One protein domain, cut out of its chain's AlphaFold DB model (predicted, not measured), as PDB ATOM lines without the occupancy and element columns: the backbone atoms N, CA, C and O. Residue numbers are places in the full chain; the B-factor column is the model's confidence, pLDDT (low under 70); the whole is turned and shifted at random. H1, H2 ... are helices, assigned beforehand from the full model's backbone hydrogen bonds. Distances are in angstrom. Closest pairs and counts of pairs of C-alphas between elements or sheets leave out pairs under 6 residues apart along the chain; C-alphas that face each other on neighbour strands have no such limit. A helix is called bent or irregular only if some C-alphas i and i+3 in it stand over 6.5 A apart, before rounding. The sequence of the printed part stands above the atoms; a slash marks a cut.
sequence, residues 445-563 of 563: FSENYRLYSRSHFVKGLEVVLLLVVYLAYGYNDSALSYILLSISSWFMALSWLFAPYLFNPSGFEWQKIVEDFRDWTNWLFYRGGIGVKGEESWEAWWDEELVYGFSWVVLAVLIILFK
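What this domain is: This is residues 445 to 563 of the 563 residues of an uncharacterized protein of Gossypium lobatum (UniProt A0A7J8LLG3). A long helical hairpin, H1 and H2, makes most of the length; H3 crosses its open end, H4 meets H3's end, and H5 runs loosely alongside H1. The printed part has 119 residues with five named helices, H1 to H5 along the chain: all helix. It is loose, radius of gyration of the C-alphas 17.8 A, spanning 53 by 36 by 18 A.

Where its parts are: H1, residues 445 to 473, runs 34.4 A from C-alpha 445 at (-11.075, -27.132, 23.884); it is irregular, C-alphas 451 and 454 being 7.8 A apart. H2, residues 479 to 502, 29.7 A, is irregular, C-alphas 497 and 500 being 7.4 A apart. H3 is residues 510 to 525, 22.6 A; H4 538 to 546, 12.1 A; H5 553 to 561, 11.8 A, ending at (-30.149, -53.622, 25.050).

How they stand to each other: The hairpin H1 and H2 touch, closest C-alphas Gly 460 and Ala 493, 4.5 A, at a shallow tilt of 12 degrees, opposite ways. H1's residues 445 to 446 alone touch H3, about perpendicular at 89 degrees, closest C-alphas Ser 446 and Trp 520, 5.0 A. H3 touches H4, closest C-alphas Leu 524 and Trp 538, 5.0 A, with residues 523 to 525 alone. H5 is close but not clearly touching H1, closest C-alphas Val 553 and Lys 459, 7.8 A. Every O i to N i+4 pair is within hydrogen-bond range in H3, H4 and H5, 21 of 25 in H1, 16 of 20 in H2.

The domain as a whole: The farthest C-alphas, Ser 478 and Ile 530, are 56.3 A apart. The printed part has no cut; the link H3 to H4 is long. pLDDT is under 70 in 30 residues, among them 546 to 563.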
ATOM      1  N   PHE A 445     -10.149 -26.053  23.501       90.38
ATOM      2  CA  PHE A 445     -11.075 -27.132  23.884       90.38
ATOM      3  C   PHE A 445     -12.534 -26.892  23.461       90.38
ATOM      4  O   PHE A 445     -13.197 -27.834  23.028       90.38
ATOM      5  N   SER A 446     -13.036 -25.653  23.515       88.12
ATOM      6  CA  SER A 446     -14.392 -25.315  23.043       88.12
ATOM      7  C   SER A 446     -14.564 -25.492  21.538       88.12
ATOM      8  O   SER A 446     -15.633 -25.884  21.081       88.12
ATOM      9  N   GLU A 447     -13.527 -25.247  20.742       88.75
ATOM     10  CA  GLU A 447     -13.561 -25.470  19.297       88.75
ATOM     11  C   GLU A 447     -13.534 -26.964  18.962       88.75
ATOM     12  O   GLU A 447     -14.389 -27.437  18.213       88.75
ATOM     13  N   ASN A 448     -12.640 -27.730  19.598       90.12
ATOM     14  CA  ASN A 448     -12.603 -29.187  19.443       90.12
ATOM     15  C   ASN A 448     -13.922 -29.845  19.880       90.12
ATOM     16  O   ASN A 448     -14.413 -30.741  19.195       90.12
ATOM     17  N   TYR A 449     -14.528 -29.387  20.979       89.00
ATOM     18  CA  TYR A 449     -15.821 -29.899  21.432       89.00
ATOM     19  C   TYR A 449     -16.932 -29.627  20.419       89.00
ATOM     20  O   TYR A 449     -17.640 -30.558  20.038       89.00
ATOM     21  N   ARG A 450     -17.058 -28.392  19.924       86.94
ATOM     22  CA  ARG A 450     -18.071 -28.044  18.915       86.94
ATOM     23  C   ARG A 450     -17.922 -28.873  17.638       86.94
ATOM     24  O   ARG A 450     -18.920 -29.333  17.094       86.94
ATOM     25  N   LEU A 451     -16.686 -29.110  17.194       86.88
ATOM     26  CA  LEU A 451     -16.413 -29.860  15.968       86.88
ATOM     27  C   LEU A 451     -16.649 -31.374  16.119       86.88
ATOM     28  O   LEU A 451     -17.153 -32.023  15.198       86.88
ATOM     29  N   TYR A 452     -16.294 -31.951  17.273       90.88
ATOM     30  CA  TYR A 452     -16.249 -33.407  17.452       90.88
ATOM     31  C   TYR A 452     -17.302 -33.998  18.388       90.88
ATOM     32  O   TYR A 452     -17.398 -35.225  18.474       90.88
ATOM     33  N   SER A 453     -18.130 -33.182  19.048       88.56
ATOM     34  CA  SER A 453     -19.120 -33.667  20.019       88.56
ATOM     35  C   SER A 453     -20.052 -34.739  19.430       88.56
ATOM     36  O   SER A 453     -20.072 -35.873  19.909       88.56
ATOM     37  N   ARG A 454     -20.752 -34.436  18.327       83.50
ATOM     38  CA  ARG A 454     -21.689 -35.371  17.662       83.50
ATOM     39  C   ARG A 454     -20.999 -36.484  16.872       83.50
ATOM     40  O   ARG A 454     -21.568 -37.565  16.691       83.50
ATOM     41  N   SER A 455     -19.812 -36.211  16.338       85.19
ATOM     42  CA  SER A 455     -19.115 -37.133  15.441       85.19
ATOM     43  C   SER A 455     -18.294 -38.181  16.186       85.19
ATOM     44  O   SER A 455     -18.301 -39.331  15.753       85.19
ATOM     45  N   HIS A 456     -17.677 -37.812  17.315       89.75
ATOM     46  CA  HIS A 456     -16.736 -38.654  18.056       89.75
ATOM     47  C   HIS A 456     -17.034 -38.718  19.555       89.75
ATOM     48  O   HIS A 456     -17.149 -39.821  20.071       89.75
ATOM     49  N   PHE A 457     -17.175 -37.593  20.270       91.44
ATOM     50  CA  PHE A 457     -17.181 -37.625  21.743       91.44
ATOM     51  C   PHE A 457     -18.405 -38.318  22.334       91.44
ATOM     52  O   PHE A 457     -18.247 -39.217  23.156       91.44
ATOM     53  N   VAL A 458     -19.612 -37.956  21.890       86.94
ATOM     54  CA  VAL A 458     -20.848 -38.609  22.350       86.94
ATOM     55  C   VAL A 458     -20.801 -40.100  22.023       86.94
ATOM     56  O   VAL A 458     -20.984 -40.923  22.912       86.94
ATOM     57  N   LYS A 459     -20.436 -40.453  20.785       83.06
ATOM     58  CA  LYS A 459     -20.338 -41.854  20.351       83.06
ATOM     59  C   LYS A 459     -19.267 -42.637  21.113       83.06
ATOM     60  O   LYS A 459     -19.469 -43.794  21.453       83.06
ATOM     61  N   GLY A 460     -18.121 -42.017  21.385       86.19
ATOM     62  CA  GLY A 460     -17.031 -42.615  22.150       86.19
ATOM     63  C   GLY A 460     -17.447 -42.889  23.593       86.19
ATOM     64  O   GLY A 460     -17.208 -43.985  24.088       86.19
ATOM     65  N   LEU A 461     -18.131 -41.940  24.241       87.12
ATOM     66  CA  LEU A 461     -18.689 -42.126  25.584       87.12
ATOM     67  C   LEU A 461     -19.786 -43.197  25.613       87.12
ATOM     68  O   LEU A 461     -19.810 -44.003  26.538       87.12
ATOM     69  N   GLU A 462     -20.655 -43.243  24.601       81.06
ATOM     70  CA  GLU A 462     -21.664 -44.298  24.446       81.06
ATOM     71  C   GLU A 462     -21.001 -45.679  24.349       81.06
ATOM     72  O   GLU A 462     -21.374 -46.588  25.087       81.06
ATOM     73  N   VAL A 463     -19.965 -45.836  23.517       78.38
ATOM     74  CA  VAL A 463     -19.214 -47.098  23.407       78.38
ATOM     75  C   VAL A 463     -18.524 -47.456  24.727       78.38
ATOM     76  O   VAL A 463     -18.598 -48.606  25.146       78.38
ATOM     77  N   VAL A 464     -17.906 -46.497  25.428       84.00
ATOM     78  CA  VAL A 464     -17.320 -46.744  26.762       84.00
ATOM     79  C   VAL A 464     -18.383 -47.231  27.745       84.00
ATOM     80  O   VAL A 464     -18.152 -48.212  28.450       84.00
ATOM     81  N   LEU A 465     -19.554 -46.590  27.779       82.81
ATOM     82  CA  LEU A 465     -20.658 -46.996  28.647       82.81
ATOM     83  C   LEU A 465     -21.106 -48.429  28.333       82.81
ATOM     84  O   LEU A 465     -21.256 -49.232  29.252       82.81
ATOM     85  N   LEU A 466     -21.261 -48.769  27.051       77.50
ATOM     86  CA  LEU A 466     -21.616 -50.122  26.614       77.50
ATOM     87  C   LEU A 466     -20.573 -51.158  27.023       77.50
ATOM     88  O   LEU A 466     -20.940 -52.234  27.481       77.50
ATOM     89  N   LEU A 467     -19.287 -50.835  26.910       76.56
ATOM     90  CA  LEU A 467     -18.204 -51.727  27.325       76.56
ATOM     91  C   LEU A 467     -18.192 -51.939  28.842       76.56
ATOM     92  O   LEU A 467     -17.974 -53.058  29.298       76.56
ATOM     93  N   VAL A 468     -18.482 -50.897  29.625       82.50
ATOM     94  CA  VAL A 468     -18.628 -51.007  31.085       82.50
ATOM     95  C   VAL A 468     -19.839 -51.865  31.454       82.50
ATOM     96  O   VAL A 468     -19.735 -52.713  32.338       82.50
ATOM     97  N   VAL A 469     -20.970 -51.702  30.763       80.12
ATOM     98  CA  VAL A 469     -22.158 -52.551  30.953       80.12
ATOM     99  C   VAL A 469     -21.858 -53.998  30.556       80.12
ATOM    100  O   VAL A 469     -22.189 -54.908  31.310       80.12
ATOM    101  N   TYR A 470     -21.177 -54.225  29.430       74.06
ATOM    102  CA  TYR A 470     -20.763 -55.558  28.985       74.06
ATOM    103  C   TYR A 470     -19.787 -56.215  29.971       74.06
ATOM    104  O   TYR A 470     -19.901 -57.404  30.238       74.06
ATOM    105  N   LEU A 471     -18.881 -55.450  30.584       79.44
ATOM    106  CA  LEU A 471     -18.012 -55.950  31.652       79.44
ATOM    107  C   LEU A 471     -18.798 -56.316  32.920       79.44
ATOM    108  O   LEU A 471     -18.466 -57.292  33.584       79.44
ATOM    109  N   ALA A 472     -19.814 -55.524  33.269       81.75
ATOM    110  CA  ALA A 472     -20.591 -55.704  34.493       81.75
ATOM    111  C   ALA A 472     -21.647 -56.821  34.394       81.75
ATOM    112  O   ALA A 472     -21.931 -57.470  35.399       81.75
ATOM    113  N   TYR A 473     -22.231 -57.035  33.209       77.19
ATOM    114  CA  TYR A 473     -23.376 -57.934  32.993       77.19
ATOM    115  C   TYR A 473     -23.144 -59.008  31.914       77.19
ATOM    116  O   TYR A 473     -24.027 -59.836  31.684       77.19
ATOM    117  N   GLY A 474     -21.989 -59.013  31.242       66.25
ATOM    118  CA  GLY A 474     -21.634 -60.015  30.236       66.25
ATOM    119  C   GLY A 474     -21.560 -61.418  30.840       66.25
ATOM    120  O   GLY A 474     -20.955 -61.635  31.889       66.25
ATOM    121  N   TYR A 475     -22.212 -62.377  30.186       53.62
ATOM    122  CA  TYR A 475     -22.361 -63.745  30.679       53.62
ATOM    123  C   TYR A 475     -21.010 -64.482  30.685       53.62
ATOM    124  O   TYR A 475     -20.431 -64.651  29.621       53.62
ATOM    125  N   ASN A 476     -20.536 -64.889  31.873       55.09
ATOM    126  CA  ASN A 476     -19.529 -65.912  32.246       55.09
ATOM    127  C   ASN A 476     -18.510 -66.462  31.213       55.09
ATOM    128  O   ASN A 476     -18.084 -67.612  31.322       55.09
ATOM    129  N   ASP A 477     -18.038 -65.657  30.272       57.09
ATOM    130  CA  ASP A 477     -16.855 -65.967  29.479       57.09
ATOM    131  C   ASP A 477     -15.594 -65.494  30.212       57.09
ATOM    132  O   ASP A 477     -15.595 -64.504  30.944       57.09
ATOM    133  N   SER A 478     -14.495 -66.236  30.048       69.62
ATOM    134  CA  SER A 478     -13.219 -65.942  30.711       69.62
ATOM    135  C   SER A 478     -12.793 -64.473  30.523       69.62
ATOM    136  O   SER A 478     -13.041 -63.879  29.473       69.62
ATOM    137  N   ALA A 479     -12.080 -63.888  31.495       73.25
ATOM    138  CA  ALA A 479     -11.555 -62.517  31.377       73.25
ATOM    139  C   ALA A 479     -10.741 -62.306  30.082       73.25
ATOM    140  O   ALA A 479     -10.746 -61.224  29.498       73.25
ATOM    141  N   LEU A 480     -10.087 -63.367  29.601       69.50
ATOM    142  CA  LEU A 480      -9.341 -63.379  28.348       69.50
ATOM    143  C   LEU A 480     -10.268 -63.258  27.126       69.50
ATOM    144  O   LEU A 480      -9.966 -62.487  26.219       69.50
ATOM    145  N   SER A 481     -11.421 -63.931  27.126       66.38
ATOM    146  CA  SER A 481     -12.451 -63.796  26.087       66.38
ATOM    147  C   SER A 481     -13.000 -62.368  26.020       66.38
ATOM    148  O   SER A 481     -13.060 -61.787  24.937       66.38
ATOM    149  N   TYR A 482     -13.331 -61.763  27.171       71.38
ATOM    150  CA  TYR A 482     -13.786 -60.368  27.227       71.38
ATOM    151  C   TYR A 482     -12.731 -59.413  26.653       71.38
ATOM    152  O   TYR A 482     -13.059 -58.560  25.829       71.38
ATOM    153  N   ILE A 483     -11.463 -59.562  27.052       69.75
ATOM    154  CA  ILE A 483     -10.371 -58.711  26.558       69.75
ATOM    155  C   ILE A 483     -10.219 -58.855  25.041       69.75
ATOM    156  O   ILE A 483     -10.185 -57.847  24.341       69.75
ATOM    157  N   LEU A 484     -10.176 -60.084  24.521       63.75
ATOM    158  CA  LEU A 484     -10.025 -60.325  23.083       63.75
ATOM    159  C   LEU A 484     -11.173 -59.725  22.260       63.75
ATOM    160  O   LEU A 484     -10.927 -59.204  21.173       63.75
ATOM    161  N   LEU A 485     -12.402 -59.762  22.779       62.56
ATOM    162  CA  LEU A 485     -13.585 -59.220  22.101       62.56
ATOM    163  C   LEU A 485     -13.696 -57.691  22.209       62.56
ATOM    164  O   LEU A 485     -14.218 -57.053  21.299       62.56
ATOM    165  N   SER A 486     -13.223 -57.095  23.307       70.81
ATOM    166  CA  SER A 486     -13.459 -55.677  23.619       70.81
ATOM    167  C   SER A 486     -12.277 -54.749  23.338       70.81
ATOM    168  O   SER A 486     -12.476 -53.535  23.256       70.81
ATOM    169  N   ILE A 487     -11.053 -55.267  23.177       74.44
ATOM    170  CA  ILE A 487      -9.839 -54.442  23.049       74.44
ATOM    171  C   ILE A 487      -9.879 -53.489  21.848       74.44
ATOM    172  O   ILE A 487      -9.452 -52.340  21.958       74.44
ATOM    173  N   SER A 488     -10.439 -53.928  20.719       70.25
ATOM    174  CA  SER A 488     -10.617 -53.101  19.520       70.25
ATOM    175  C   SER A 488     -11.615 -51.966  19.761       70.25
ATOM    176  O   SER A 488     -11.348 -50.823  19.391       70.25
ATOM    177  N   SER A 489     -12.725 -52.254  20.444       74.19
ATOM    178  CA  SER A 489     -13.750 -51.271  20.816       74.19
ATOM    179  C   SER A 489     -13.233 -50.256  21.836       74.19
ATOM    180  O   SER A 489     -13.481 -49.060  21.680       74.19
ATOM    181  N   TRP A 490     -12.455 -50.694  22.833       79.69
ATOM    182  CA  TRP A 490     -11.760 -49.801  23.767       79.69
ATOM    183  C   TRP A 490     -10.771 -48.893  23.042       79.69
ATOM    184  O   TRP A 490     -10.785 -47.678  23.239       79.69
ATOM    185  N   PHE A 491      -9.943 -49.463  22.166       82.88
ATOM    186  CA  PHE A 491      -8.988 -48.697  21.375       82.88
ATOM    187  C   PHE A 491      -9.685 -47.661  20.480       82.88
ATOM    188  O   PHE A 491      -9.249 -46.510  20.413       82.88
ATOM    189  N   MET A 492     -10.796 -48.036  19.840       82.12
ATOM    190  CA  MET A 492     -11.618 -47.133  19.033       82.12
ATOM    191  C   MET A 492     -12.202 -45.991  19.866       82.12
ATOM    192  O   MET A 492     -12.028 -44.827  19.503       82.12
ATOM    193  N   ALA A 493     -12.840 -46.302  20.995       83.44
ATOM    194  CA  ALA A 493     -13.462 -45.298  21.850       83.44
ATOM    195  C   ALA A 493     -12.433 -44.312  22.424       83.44
ATOM    196  O   ALA A 493     -12.635 -43.099  22.366       83.44
ATOM    197  N   LEU A 494     -11.287 -44.814  22.898       90.88
ATOM    198  CA  LEU A 494     -10.188 -43.972  23.373       90.88
ATOM    199  C   LEU A 494      -9.606 -43.116  22.242       90.88
ATOM    200  O   LEU A 494      -9.346 -41.933  22.447       90.88
ATOM    201  N   SER A 495      -9.458 -43.668  21.035       89.81
ATOM    202  CA  SER A 495      -8.987 -42.897  19.880       89.81
ATOM    203  C   SER A 495      -9.942 -41.752  19.531       89.81
ATOM    204  O   SER A 495      -9.494 -40.636  19.284       89.81
ATOM    205  N   TRP A 496     -11.255 -41.991  19.560       90.88
ATOM    206  CA  TRP A 496     -12.274 -40.966  19.298       90.88
ATOM    207  C   TRP A 496     -12.307 -39.860  20.352       90.88
ATOM    208  O   TRP A 496     -12.496 -38.695  20.003       90.88
ATOM    209  N   LEU A 497     -12.096 -40.205  21.623       92.75
ATOM    210  CA  LEU A 497     -12.094 -39.241  22.721       92.75
ATOM    211  C   LEU A 497     -10.801 -38.425  22.780       92.75
ATOM    212  O   LEU A 497     -10.856 -37.222  23.011       92.75
ATOM    213  N   PHE A 498      -9.643 -39.052  22.555       93.50
ATOM    214  CA  PHE A 498      -8.354 -38.429  22.859       93.50
ATOM    215  C   PHE A 498      -7.580 -37.904  21.644       93.50
ATOM    216  O   PHE A 498      -6.736 -37.026  21.825       93.50
ATOM    217  N   ALA A 499      -7.858 -38.350  20.411       93.44
ATOM    218  CA  ALA A 499      -7.104 -37.897  19.233       93.44
ATOM    219  C   ALA A 499      -7.080 -36.363  19.042       93.44
ATOM    220  O   ALA A 499      -5.992 -35.842  18.784       93.44
ATOM    221  N   PRO A 500      -8.189 -35.608  19.236       92.88
ATOM    222  CA  PRO A 500      -8.162 -34.147  19.124       92.88
ATOM    223  C   PRO A 500      -7.214 -33.454  20.093       92.88
ATOM    224  O   PRO A 500      -6.753 -32.359  19.797       92.88
ATOM    225  N   TYR A 501      -6.910 -34.084  21.228       90.88
ATOM    226  CA  TYR A 501      -6.005 -33.556  22.246       90.88
ATOM    227  C   TYR A 501      -4.566 -34.027  22.011       90.88
ATOM    228  O   TYR A 501      -3.642 -33.220  22.078       90.88
ATOM    229  N   LEU A 502      -4.379 -35.306  21.660       92.12
ATOM    230  CA  LEU A 502      -3.067 -35.900  21.375       92.12
ATOM    231  C   LEU A 502      -2.368 -35.241  20.181       92.12
ATOM    232  O   LEU A 502      -1.152 -35.067  20.197       92.12
ATOM    233  N   PHE A 503      -3.134 -34.870  19.154       91.56
ATOM    234  CA  PHE A 503      -2.609 -34.227  17.951       91.56
ATOM    235  C   PHE A 503      -2.772 -32.702  17.949       91.56
ATOM    236  O   PHE A 503      -2.552 -32.062  16.918       91.56
ATOM    237  N   ASN A 504      -3.146 -32.108  19.085       90.25
ATOM    238  CA  ASN A 504      -3.200 -30.660  19.226       90.25
ATOM    239  C   ASN A 504      -1.783 -30.109  19.451       90.25
ATOM    240  O   ASN A 504      -1.115 -30.530  20.402       90.25
ATOM    241  N   PRO A 505      -1.297 -29.159  18.637       88.38
ATOM    242  CA  PRO A 505      -0.032 -28.482  18.916       88.38
ATOM    243  C   PRO A 505      -0.038 -27.877  20.320       88.38
ATOM    244  O   PRO A 505      -1.050 -27.317  20.704       88.38
ATOM    245  N   SER A 506       1.035 -27.992  21.105       85.56
ATOM    246  CA  SER A 506       1.053 -27.573  22.526       85.56
ATOM    247  C   SER A 506      -0.007 -28.239  23.427       85.56
ATOM    248  O   SER A 506      -0.227 -27.791  24.548       85.56
ATOM    249  N   GLY A 507      -0.638 -29.340  23.000       84.94
ATOM    250  CA  GLY A 507      -1.686 -30.030  23.766       84.94
ATOM    251  C   GLY A 507      -1.230 -30.630  25.102       84.94
ATOM    252  O   GLY A 507      -2.067 -30.916  25.951       84.94
ATOM    253  N   PHE A 508       0.082 -30.786  25.308       87.81
ATOM    254  CA  PHE A 508       0.682 -31.280  26.555       87.81
ATOM    255  C   PHE A 508       1.260 -30.167  27.441       87.81
ATOM    256  O   PHE A 508       1.817 -30.442  28.504       87.81
ATOM    257  N   GLU A 509       1.163 -28.908  27.017       91.88
ATOM    258  CA  GLU A 509       1.657 -27.775  27.790       91.88
ATOM    259  C   GLU A 509       0.664 -27.437  28.908       91.88
ATOM    260  O   GLU A 509      -0.458 -27.005  28.653       91.88
ATOM    261  N   TRP A 510       1.078 -27.615  30.167       90.75
ATOM    262  CA  TRP A 510       0.187 -27.463  31.325       90.75
ATOM    263  C   TRP A 510      -0.511 -26.099  31.384       90.75
ATOM    264  O   TRP A 510      -1.709 -26.028  31.654       90.75
ATOM    265  N   GLN A 511       0.218 -25.017  31.093       91.31
ATOM    266  CA  GLN A 511      -0.345 -23.663  31.087       91.31
ATOM    267  C   GLN A 511      -1.484 -23.539  30.069       91.31
ATOM    268  O   GLN A 511      -2.552 -23.035  30.413       91.31
ATOM    269  N   LYS A 512      -1.297 -24.083  28.860       90.88
ATOM    270  CA  LYS A 512      -2.321 -24.089  27.811       90.88
ATOM    271  C   LYS A 512      -3.529 -24.925  28.192       90.88
ATOM    272  O   LYS A 512      -4.646 -24.460  28.023       90.88
ATOM    273  N   ILE A 513      -3.321 -26.102  28.778       91.31
ATOM    274  CA  ILE A 513      -4.418 -26.965  29.243       91.31
ATOM    275  C   ILE A 513      -5.292 -26.237  30.273       91.31
ATOM    276  O   ILE A 513      -6.517 -26.303  30.197       91.31
ATOM    277  N   VAL A 514      -4.682 -25.534  31.232       92.88
ATOM    278  CA  VAL A 514      -5.423 -24.785  32.259       92.88
ATOM    279  C   VAL A 514      -6.176 -23.598  31.652       92.88
ATOM    280  O   VAL A 514      -7.336 -23.375  32.003       92.88
ATOM    281  N   GLU A 515      -5.545 -22.853  30.738       92.56
ATOM    282  CA  GLU A 515      -6.187 -21.763  29.985       92.56
ATOM    283  C   GLU A 515      -7.400 -22.270  29.196       92.56
ATOM    284  O   GLU A 515      -8.504 -21.747  29.349       92.56
ATOM    285  N   ASP A 516      -7.222 -23.337  28.425       92.12
ATOM    286  CA  ASP A 516      -8.262 -23.938  27.597       92.12
ATOM    287  C   ASP A 516      -9.405 -24.526  28.420       92.12
ATOM    288  O   ASP A 516     -10.571 -24.389  28.049       92.12
ATOM    289  N   PHE A 517      -9.100 -25.167  29.550       91.19
ATOM    290  CA  PHE A 517     -10.121 -25.693  30.451       91.19
ATOM    291  C   PHE A 517     -10.954 -24.563  31.065       91.19
ATOM    292  O   PHE A 517     -12.180 -24.676  31.154       91.19
ATOM    293  N   ARG A 518     -10.315 -23.450  31.445       93.12
ATOM    294  CA  ARG A 518     -11.014 -22.254  31.930       93.12
ATOM    295  C   ARG A 518     -11.891 -21.644  30.838       93.12
ATOM    296  O   ARG A 518     -13.056 -21.356  31.104       93.12
ATOM    297  N   ASP A 519     -11.364 -21.482  29.628       91.19
ATOM    298  CA  ASP A 519     -12.105 -20.962  28.473       91.19
ATOM    299  C   ASP A 519     -13.305 -21.854  28.125       91.19
ATOM    300  O   ASP A 519     -14.412 -21.358  27.920       91.19
ATOM    301  N   TRP A 520     -13.113 -23.173  28.118       91.00
ATOM    302  CA  TRP A 520     -14.175 -24.147  27.877       91.00
ATOM    303  C   TRP A 520     -15.251 -24.115  28.965       91.00
ATOM    304  O   TRP A 520     -16.437 -24.119  28.648       91.00
ATOM    305  N   THR A 521     -14.851 -24.012  30.234       90.88
ATOM    306  CA  THR A 521     -15.781 -23.892  31.368       90.88
ATOM    307  C   THR A 521     -16.601 -22.605  31.266       90.88
ATOM    308  O   THR A 521     -17.815 -22.629  31.453       90.88
ATOM    309  N   ASN A 522     -15.964 -21.485  30.910       90.62
ATOM    310  CA  ASN A 522     -16.663 -20.221  30.682       90.62
ATOM    311  C   ASN A 522     -17.671 -20.340  29.533       90.62
ATOM    312  O   ASN A 522     -18.812 -19.927  29.699       90.62
ATOM    313  N   TRP A 523     -17.275 -20.937  28.406       91.94
ATOM    314  CA  TRP A 523     -18.156 -21.182  27.257       91.94
ATOM    315  C   TRP A 523     -19.346 -22.094  27.609       91.94
ATOM    316  O   TRP A 523     -20.468 -21.843  27.168       91.94
ATOM    317  N   LEU A 524     -19.123 -23.117  28.443       89.06
ATOM    318  CA  LEU A 524     -20.154 -24.058  28.892       89.06
ATOM    319  C   LEU A 524     -21.220 -23.391  29.771       89.06
ATOM    320  O   LEU A 524     -22.403 -23.692  29.638       89.06
ATOM    321  N   PHE A 525     -20.807 -22.494  30.669       86.94
ATOM    322  CA  PHE A 525     -21.706 -21.835  31.625       86.94
ATOM    323  C   PHE A 525     -22.168 -20.438  31.190       86.94
ATOM    324  O   PHE A 525     -22.936 -19.796  31.915       86.94
ATOM    325  N   TYR A 526     -21.733 -19.956  30.023       84.12
ATOM    326  CA  TYR A 526     -22.214 -18.700  29.465       84.12
ATOM    327  C   TYR A 526     -23.675 -18.856  29.033       84.12
ATOM    328  O   TYR A 526     -23.969 -19.517  28.035       84.12
ATOM    329  N   ARG A 527     -24.588 -18.243  29.795       72.69
ATOM    330  CA  ARG A 527     -26.019 -18.198  29.463       72.69
ATOM    331  C   ARG A 527     -26.202 -17.437  28.154       72.69
ATOM    332  O   ARG A 527     -25.694 -16.323  28.027       72.69
ATOM    333  N   GLY A 528     -26.884 -18.054  27.196       65.44
ATOM    334  CA  GLY A 528     -27.112 -17.489  25.873       65.44
ATOM    335  C   GLY A 528     -27.987 -16.229  25.887       65.44
ATOM    336  O   GLY A 528     -28.397 -15.708  26.925       65.44
ATOM    337  N   GLY A 529     -28.281 -15.726  24.690       73.81
ATOM    338  CA  GLY A 529     -29.128 -14.558  24.460       73.81
ATOM    339  C   GLY A 529     -29.457 -14.402  22.975       73.81
ATOM    340  O   GLY A 529     -28.867 -15.073  22.126       73.81
ATOM    341  N   ILE A 530     -30.399 -13.515  22.638       68.75
ATOM    342  CA  ILE A 530     -30.789 -13.271  21.239       68.75
ATOM    343  C   ILE A 530     -29.575 -12.730  20.467       68.75
ATOM    344  O   ILE A 530     -29.092 -11.638  20.757       68.75
ATOM    345  N   GLY A 531     -29.101 -13.488  19.474       73.50
ATOM    346  CA  GLY A 531     -27.967 -13.116  18.617       73.50
ATOM    347  C   GLY A 531     -26.593 -13.619  19.078       73.50
ATOM    348  O   GLY A 531     -25.611 -13.341  18.390       73.50
ATOM    349  N   VAL A 532     -26.513 -14.366  20.188       80.62
ATOM    350  CA  VAL A 532     -25.279 -15.053  20.610       80.62
ATOM    351  C   VAL A 532     -25.004 -16.216  19.662       80.62
ATOM    352  O   VAL A 532     -25.907 -16.987  19.344       80.62
ATOM    353  N   LYS A 533     -23.759 -16.336  19.195       81.94
ATOM    354  CA  LYS A 533     -23.348 -17.410  18.279       81.94
ATOM    355  C   LYS A 533     -22.913 -18.650  19.056       81.94
ATOM    356  O   LYS A 533     -22.380 -18.529  20.161       81.94
ATOM    357  N   GLY A 534     -22.995 -19.829  18.440       79.75
ATOM    358  CA  GLY A 534     -22.479 -21.068  19.034       79.75
ATOM    359  C   GLY A 534     -20.988 -21.042  19.411       79.75
ATOM    360  O   GLY A 534     -20.528 -21.826  20.238       79.75
ATOM    361  N   GLU A 535     -20.200 -20.111  18.868       84.31
ATOM    362  CA  GLU A 535     -18.796 -19.928  19.271       84.31
ATOM    363  C   GLU A 535     -18.620 -19.355  20.679       84.31
ATOM    364  O   GLU A 535     -17.576 -19.563  21.298       84.31
ATOM    365  N   GLU A 536     -19.636 -18.664  21.185       83.50
ATOM    366  CA  GLU A 536     -19.578 -17.891  22.425       83.50
ATOM    367  C   GLU A 536     -20.309 -18.588  23.578       83.50
ATOM    368  O   GLU A 536     -19.934 -18.401  24.732       83.50
ATOM    369  N   SER A 537     -21.298 -19.439  23.276       87.50
ATOM    370  CA  SER A 537     -22.105 -20.147  24.276       87.50
ATOM    371  C   SER A 537     -22.404 -21.588  23.869       87.50
ATOM    372  O   SER A 537     -22.772 -21.852  22.722       87.50
ATOM    373  N   TRP A 538     -22.322 -22.509  24.835       86.81
ATOM    374  CA  TRP A 538     -22.785 -23.888  24.658       86.81
ATOM    375  C   TRP A 538     -24.286 -23.974  24.375       86.81
ATOM    376  O   TRP A 538     -24.688 -24.793  23.558       86.81
ATOM    377  N   GLU A 539     -25.101 -23.123  25.001       83.75
ATOM    378  CA  GLU A 539     -26.558 -23.110  24.808       83.75
ATOM    379  C   GLU A 539     -26.909 -22.744  23.360       83.75
ATOM    380  O   GLU A 539     -27.604 -23.499  22.685       83.75
ATOM    381  N   ALA A 540     -26.322 -21.659  22.840       84.44
ATOM    382  CA  ALA A 540     -26.511 -21.251  21.447       84.44
ATOM    383  C   ALA A 540     -26.010 -22.318  20.458       84.44
ATOM    384  O   ALA A 540     -26.675 -22.610  19.466       84.44
ATOM    385  N   TRP A 541     -24.860 -22.941  20.739       85.62
ATOM    386  CA  TRP A 541     -24.338 -24.034  19.914       85.62
ATOM    387  C   TRP A 541     -25.255 -25.262  19.938       85.62
ATOM    388  O   TRP A 541     -25.493 -25.879  18.903       85.62
ATOM    389  N   TRP A 542     -25.782 -25.624  21.107       82.44
ATOM    390  CA  TRP A 542     -26.692 -26.754  21.249       82.44
ATOM    391  C   TRP A 542     -27.992 -26.531  20.470       82.44
ATOM    392  O   TRP A 542     -28.447 -27.445  19.780       82.44
ATOM    393  N   ASP A 543     -28.541 -25.316  20.509       80.19
ATOM    394  CA  ASP A 543     -29.721 -24.935  19.730       80.19
ATOM    395  C   ASP A 543     -29.455 -24.970  18.216       80.19
ATOM    396  O   ASP A 543     -30.275 -25.497  17.457       80.19
ATOM    397  N   GLU A 544     -28.291 -24.486  17.767       76.94
ATOM    398  CA  GLU A 544     -27.842 -24.610  16.371       76.94
ATOM    399  C   GLU A 544     -27.743 -26.086  15.932       76.94
ATOM    400  O   GLU A 544     -28.122 -26.439  14.809       76.94
ATOM    401  N   GLU A 545     -27.275 -26.968  16.818       72.81
ATOM    402  CA  GLU A 545     -27.127 -28.403  16.554       72.81
ATOM    403  C   GLU A 545     -28.459 -29.174  16.583       72.81
ATOM    404  O   GLU A 545     -28.616 -30.145  15.839       72.81
ATOM    405  N   LEU A 546     -29.442 -28.763  17.394       68.31
ATOM    406  CA  LEU A 546     -30.762 -29.413  17.476       68.31
ATOM    407  C   LEU A 546     -31.535 -29.369  16.149       68.31
ATOM    408  O   LEU A 546     -32.312 -30.282  15.857       68.31
ATOM    409  N   VAL A 547     -31.271 -28.366  15.307       60.38
ATOM    410  CA  VAL A 547     -31.842 -28.257  13.953       60.38
ATOM    411  C   VAL A 547     -31.458 -29.455  13.070       60.38
ATOM    412  O   VAL A 547     -32.189 -29.794  12.139       60.38
ATOM    413  N   TYR A 548     -30.350 -30.146  13.368       54.56
ATOM    414  CA  TYR A 548     -29.848 -31.281  12.584       54.56
ATOM    415  C   TYR A 548     -30.314 -32.664  13.070       54.56
ATOM    416  O   TYR A 548     -29.863 -33.675  12.532       54.56
ATOM    417  N   GLY A 549     -31.266 -32.718  14.008       48.94
ATOM    418  CA  GLY A 549     -31.916 -33.955  14.443       48.94
ATOM    419  C   GLY A 549     -31.106 -34.780  15.453       48.94
ATOM    420  O   GLY A 549     -29.879 -34.723  15.535       48.94
ATOM    421  N   PHE A 550     -31.822 -35.557  16.267       45.81
ATOM    422  CA  PHE A 550     -31.247 -36.442  17.280       45.81
ATOM    423  C   PHE A 550     -30.443 -37.586  16.633       45.81
ATOM    424  O   PHE A 550     -30.905 -38.242  15.701       45.81
ATOM    425  N   SER A 551     -29.247 -37.869  17.162       44.53
ATOM    426  CA  SER A 551     -28.471 -39.062  16.798       44.53
ATOM    427  C   SER A 551     -29.236 -40.324  17.216       44.53
ATOM    428  O   SER A 551     -29.482 -40.540  18.401       44.53
ATOM    429  N   TRP A 552     -29.589 -41.172  16.246       43.47
ATOM    430  CA  TRP A 552     -30.328 -42.429  16.437       43.47
ATOM    431  C   TRP A 552     -29.580 -43.505  17.236       43.47
ATOM    432  O   TRP A 552     -30.178 -44.539  17.532       43.47
ATOM    433  N   VAL A 553     -28.310 -43.290  17.604       46.97
ATOM    434  CA  VAL A 553     -27.541 -44.273  18.390       46.97
ATOM    435  C   VAL A 553     -28.276 -44.598  19.692       46.97
ATOM    436  O   VAL A 553     -28.435 -45.768  20.015       46.97
ATOM    437  N   VAL A 554     -28.876 -43.602  20.347       39.00
ATOM    438  CA  VAL A 554     -29.643 -43.800  21.583       39.00
ATOM    439  C   VAL A 554     -30.861 -44.708  21.370       39.00
ATOM    440  O   VAL A 554     -31.097 -45.592  22.182       39.00
ATOM    441  N   LEU A 555     -31.615 -44.568  20.273       34.88
ATOM    442  CA  LEU A 555     -32.819 -45.384  20.065       34.88
ATOM    443  C   LEU A 555     -32.488 -46.790  19.548       34.88
ATOM    444  O   LEU A 555     -33.097 -47.759  19.988       34.88
ATOM    445  N   ALA A 556     -31.515 -46.916  18.642       39.62
ATOM    446  CA  ALA A 556     -31.098 -48.215  18.119       39.62
ATOM    447  C   ALA A 556     -30.426 -49.061  19.210       39.62
ATOM    448  O   ALA A 556     -30.765 -50.229  19.361       39.62
ATOM    449  N   VAL A 557     -29.554 -48.464  20.028       41.25
ATOM    450  CA  VAL A 557     -28.858 -49.160  21.121       41.25
ATOM    451  C   VAL A 557     -29.796 -49.469  22.293       41.25
ATOM    452  O   VAL A 557     -29.708 -50.555  22.856       41.25
ATOM    453  N   LEU A 558     -30.757 -48.596  22.626       33.84
ATOM    454  CA  LEU A 558     -31.775 -48.914  23.642       33.84
ATOM    455  C   LEU A 558     -32.739 -50.020  23.184       33.84
ATOM    456  O   LEU A 558     -33.155 -50.831  24.004       33.84
ATOM    457  N   ILE A 559     -33.067 -50.105  21.890       37.50
ATOM    458  CA  ILE A 559     -33.872 -51.215  21.349       37.50
ATOM    459  C   ILE A 559     -33.075 -52.534  21.337       37.50
ATOM    460  O   ILE A 559     -33.679 -53.597  21.455       37.50
ATOM    461  N   ILE A 560     -31.741 -52.469  21.227       38.56
ATOM    462  CA  ILE A 560     -30.832 -53.630  21.239       38.56
ATOM    463  C   ILE A 560     -30.542 -54.122  22.667       38.56
ATOM    464  O   ILE A 560     -30.457 -55.323  22.880       38.56
ATOM    465  N   LEU A 561     -30.435 -53.233  23.660       32.78
ATOM    466  CA  LEU A 561     -30.149 -53.622  25.050       32.78
ATOM    467  C   LEU A 561     -31.376 -54.104  25.836       32.78
ATOM    468  O   LEU A 561     -31.220 -54.796  26.838       32.78
ATOM    469  N   PHE A 562     -32.587 -53.736  25.411       29.03
ATOM    470  CA  PHE A 562     -33.837 -54.150  26.063       29.03
ATOM    471  C   PHE A 562     -34.585 -55.260  25.300       29.03
ATOM    472  O   PHE A 562     -35.805 -55.391  25.450       29.03
ATOM    473  N   LYS A 563     -33.875 -56.077  24.510       28.78
ATOM    474  CA  LYS A 563     -34.412 -57.318  23.939       28.78
ATOM    475  C   LYS A 563     -33.487 -58.512  24.093       28.78
ATOM    476  O   LYS A 563     -32.357 -58.444  23.572       28.78
TER     477      LYS A 563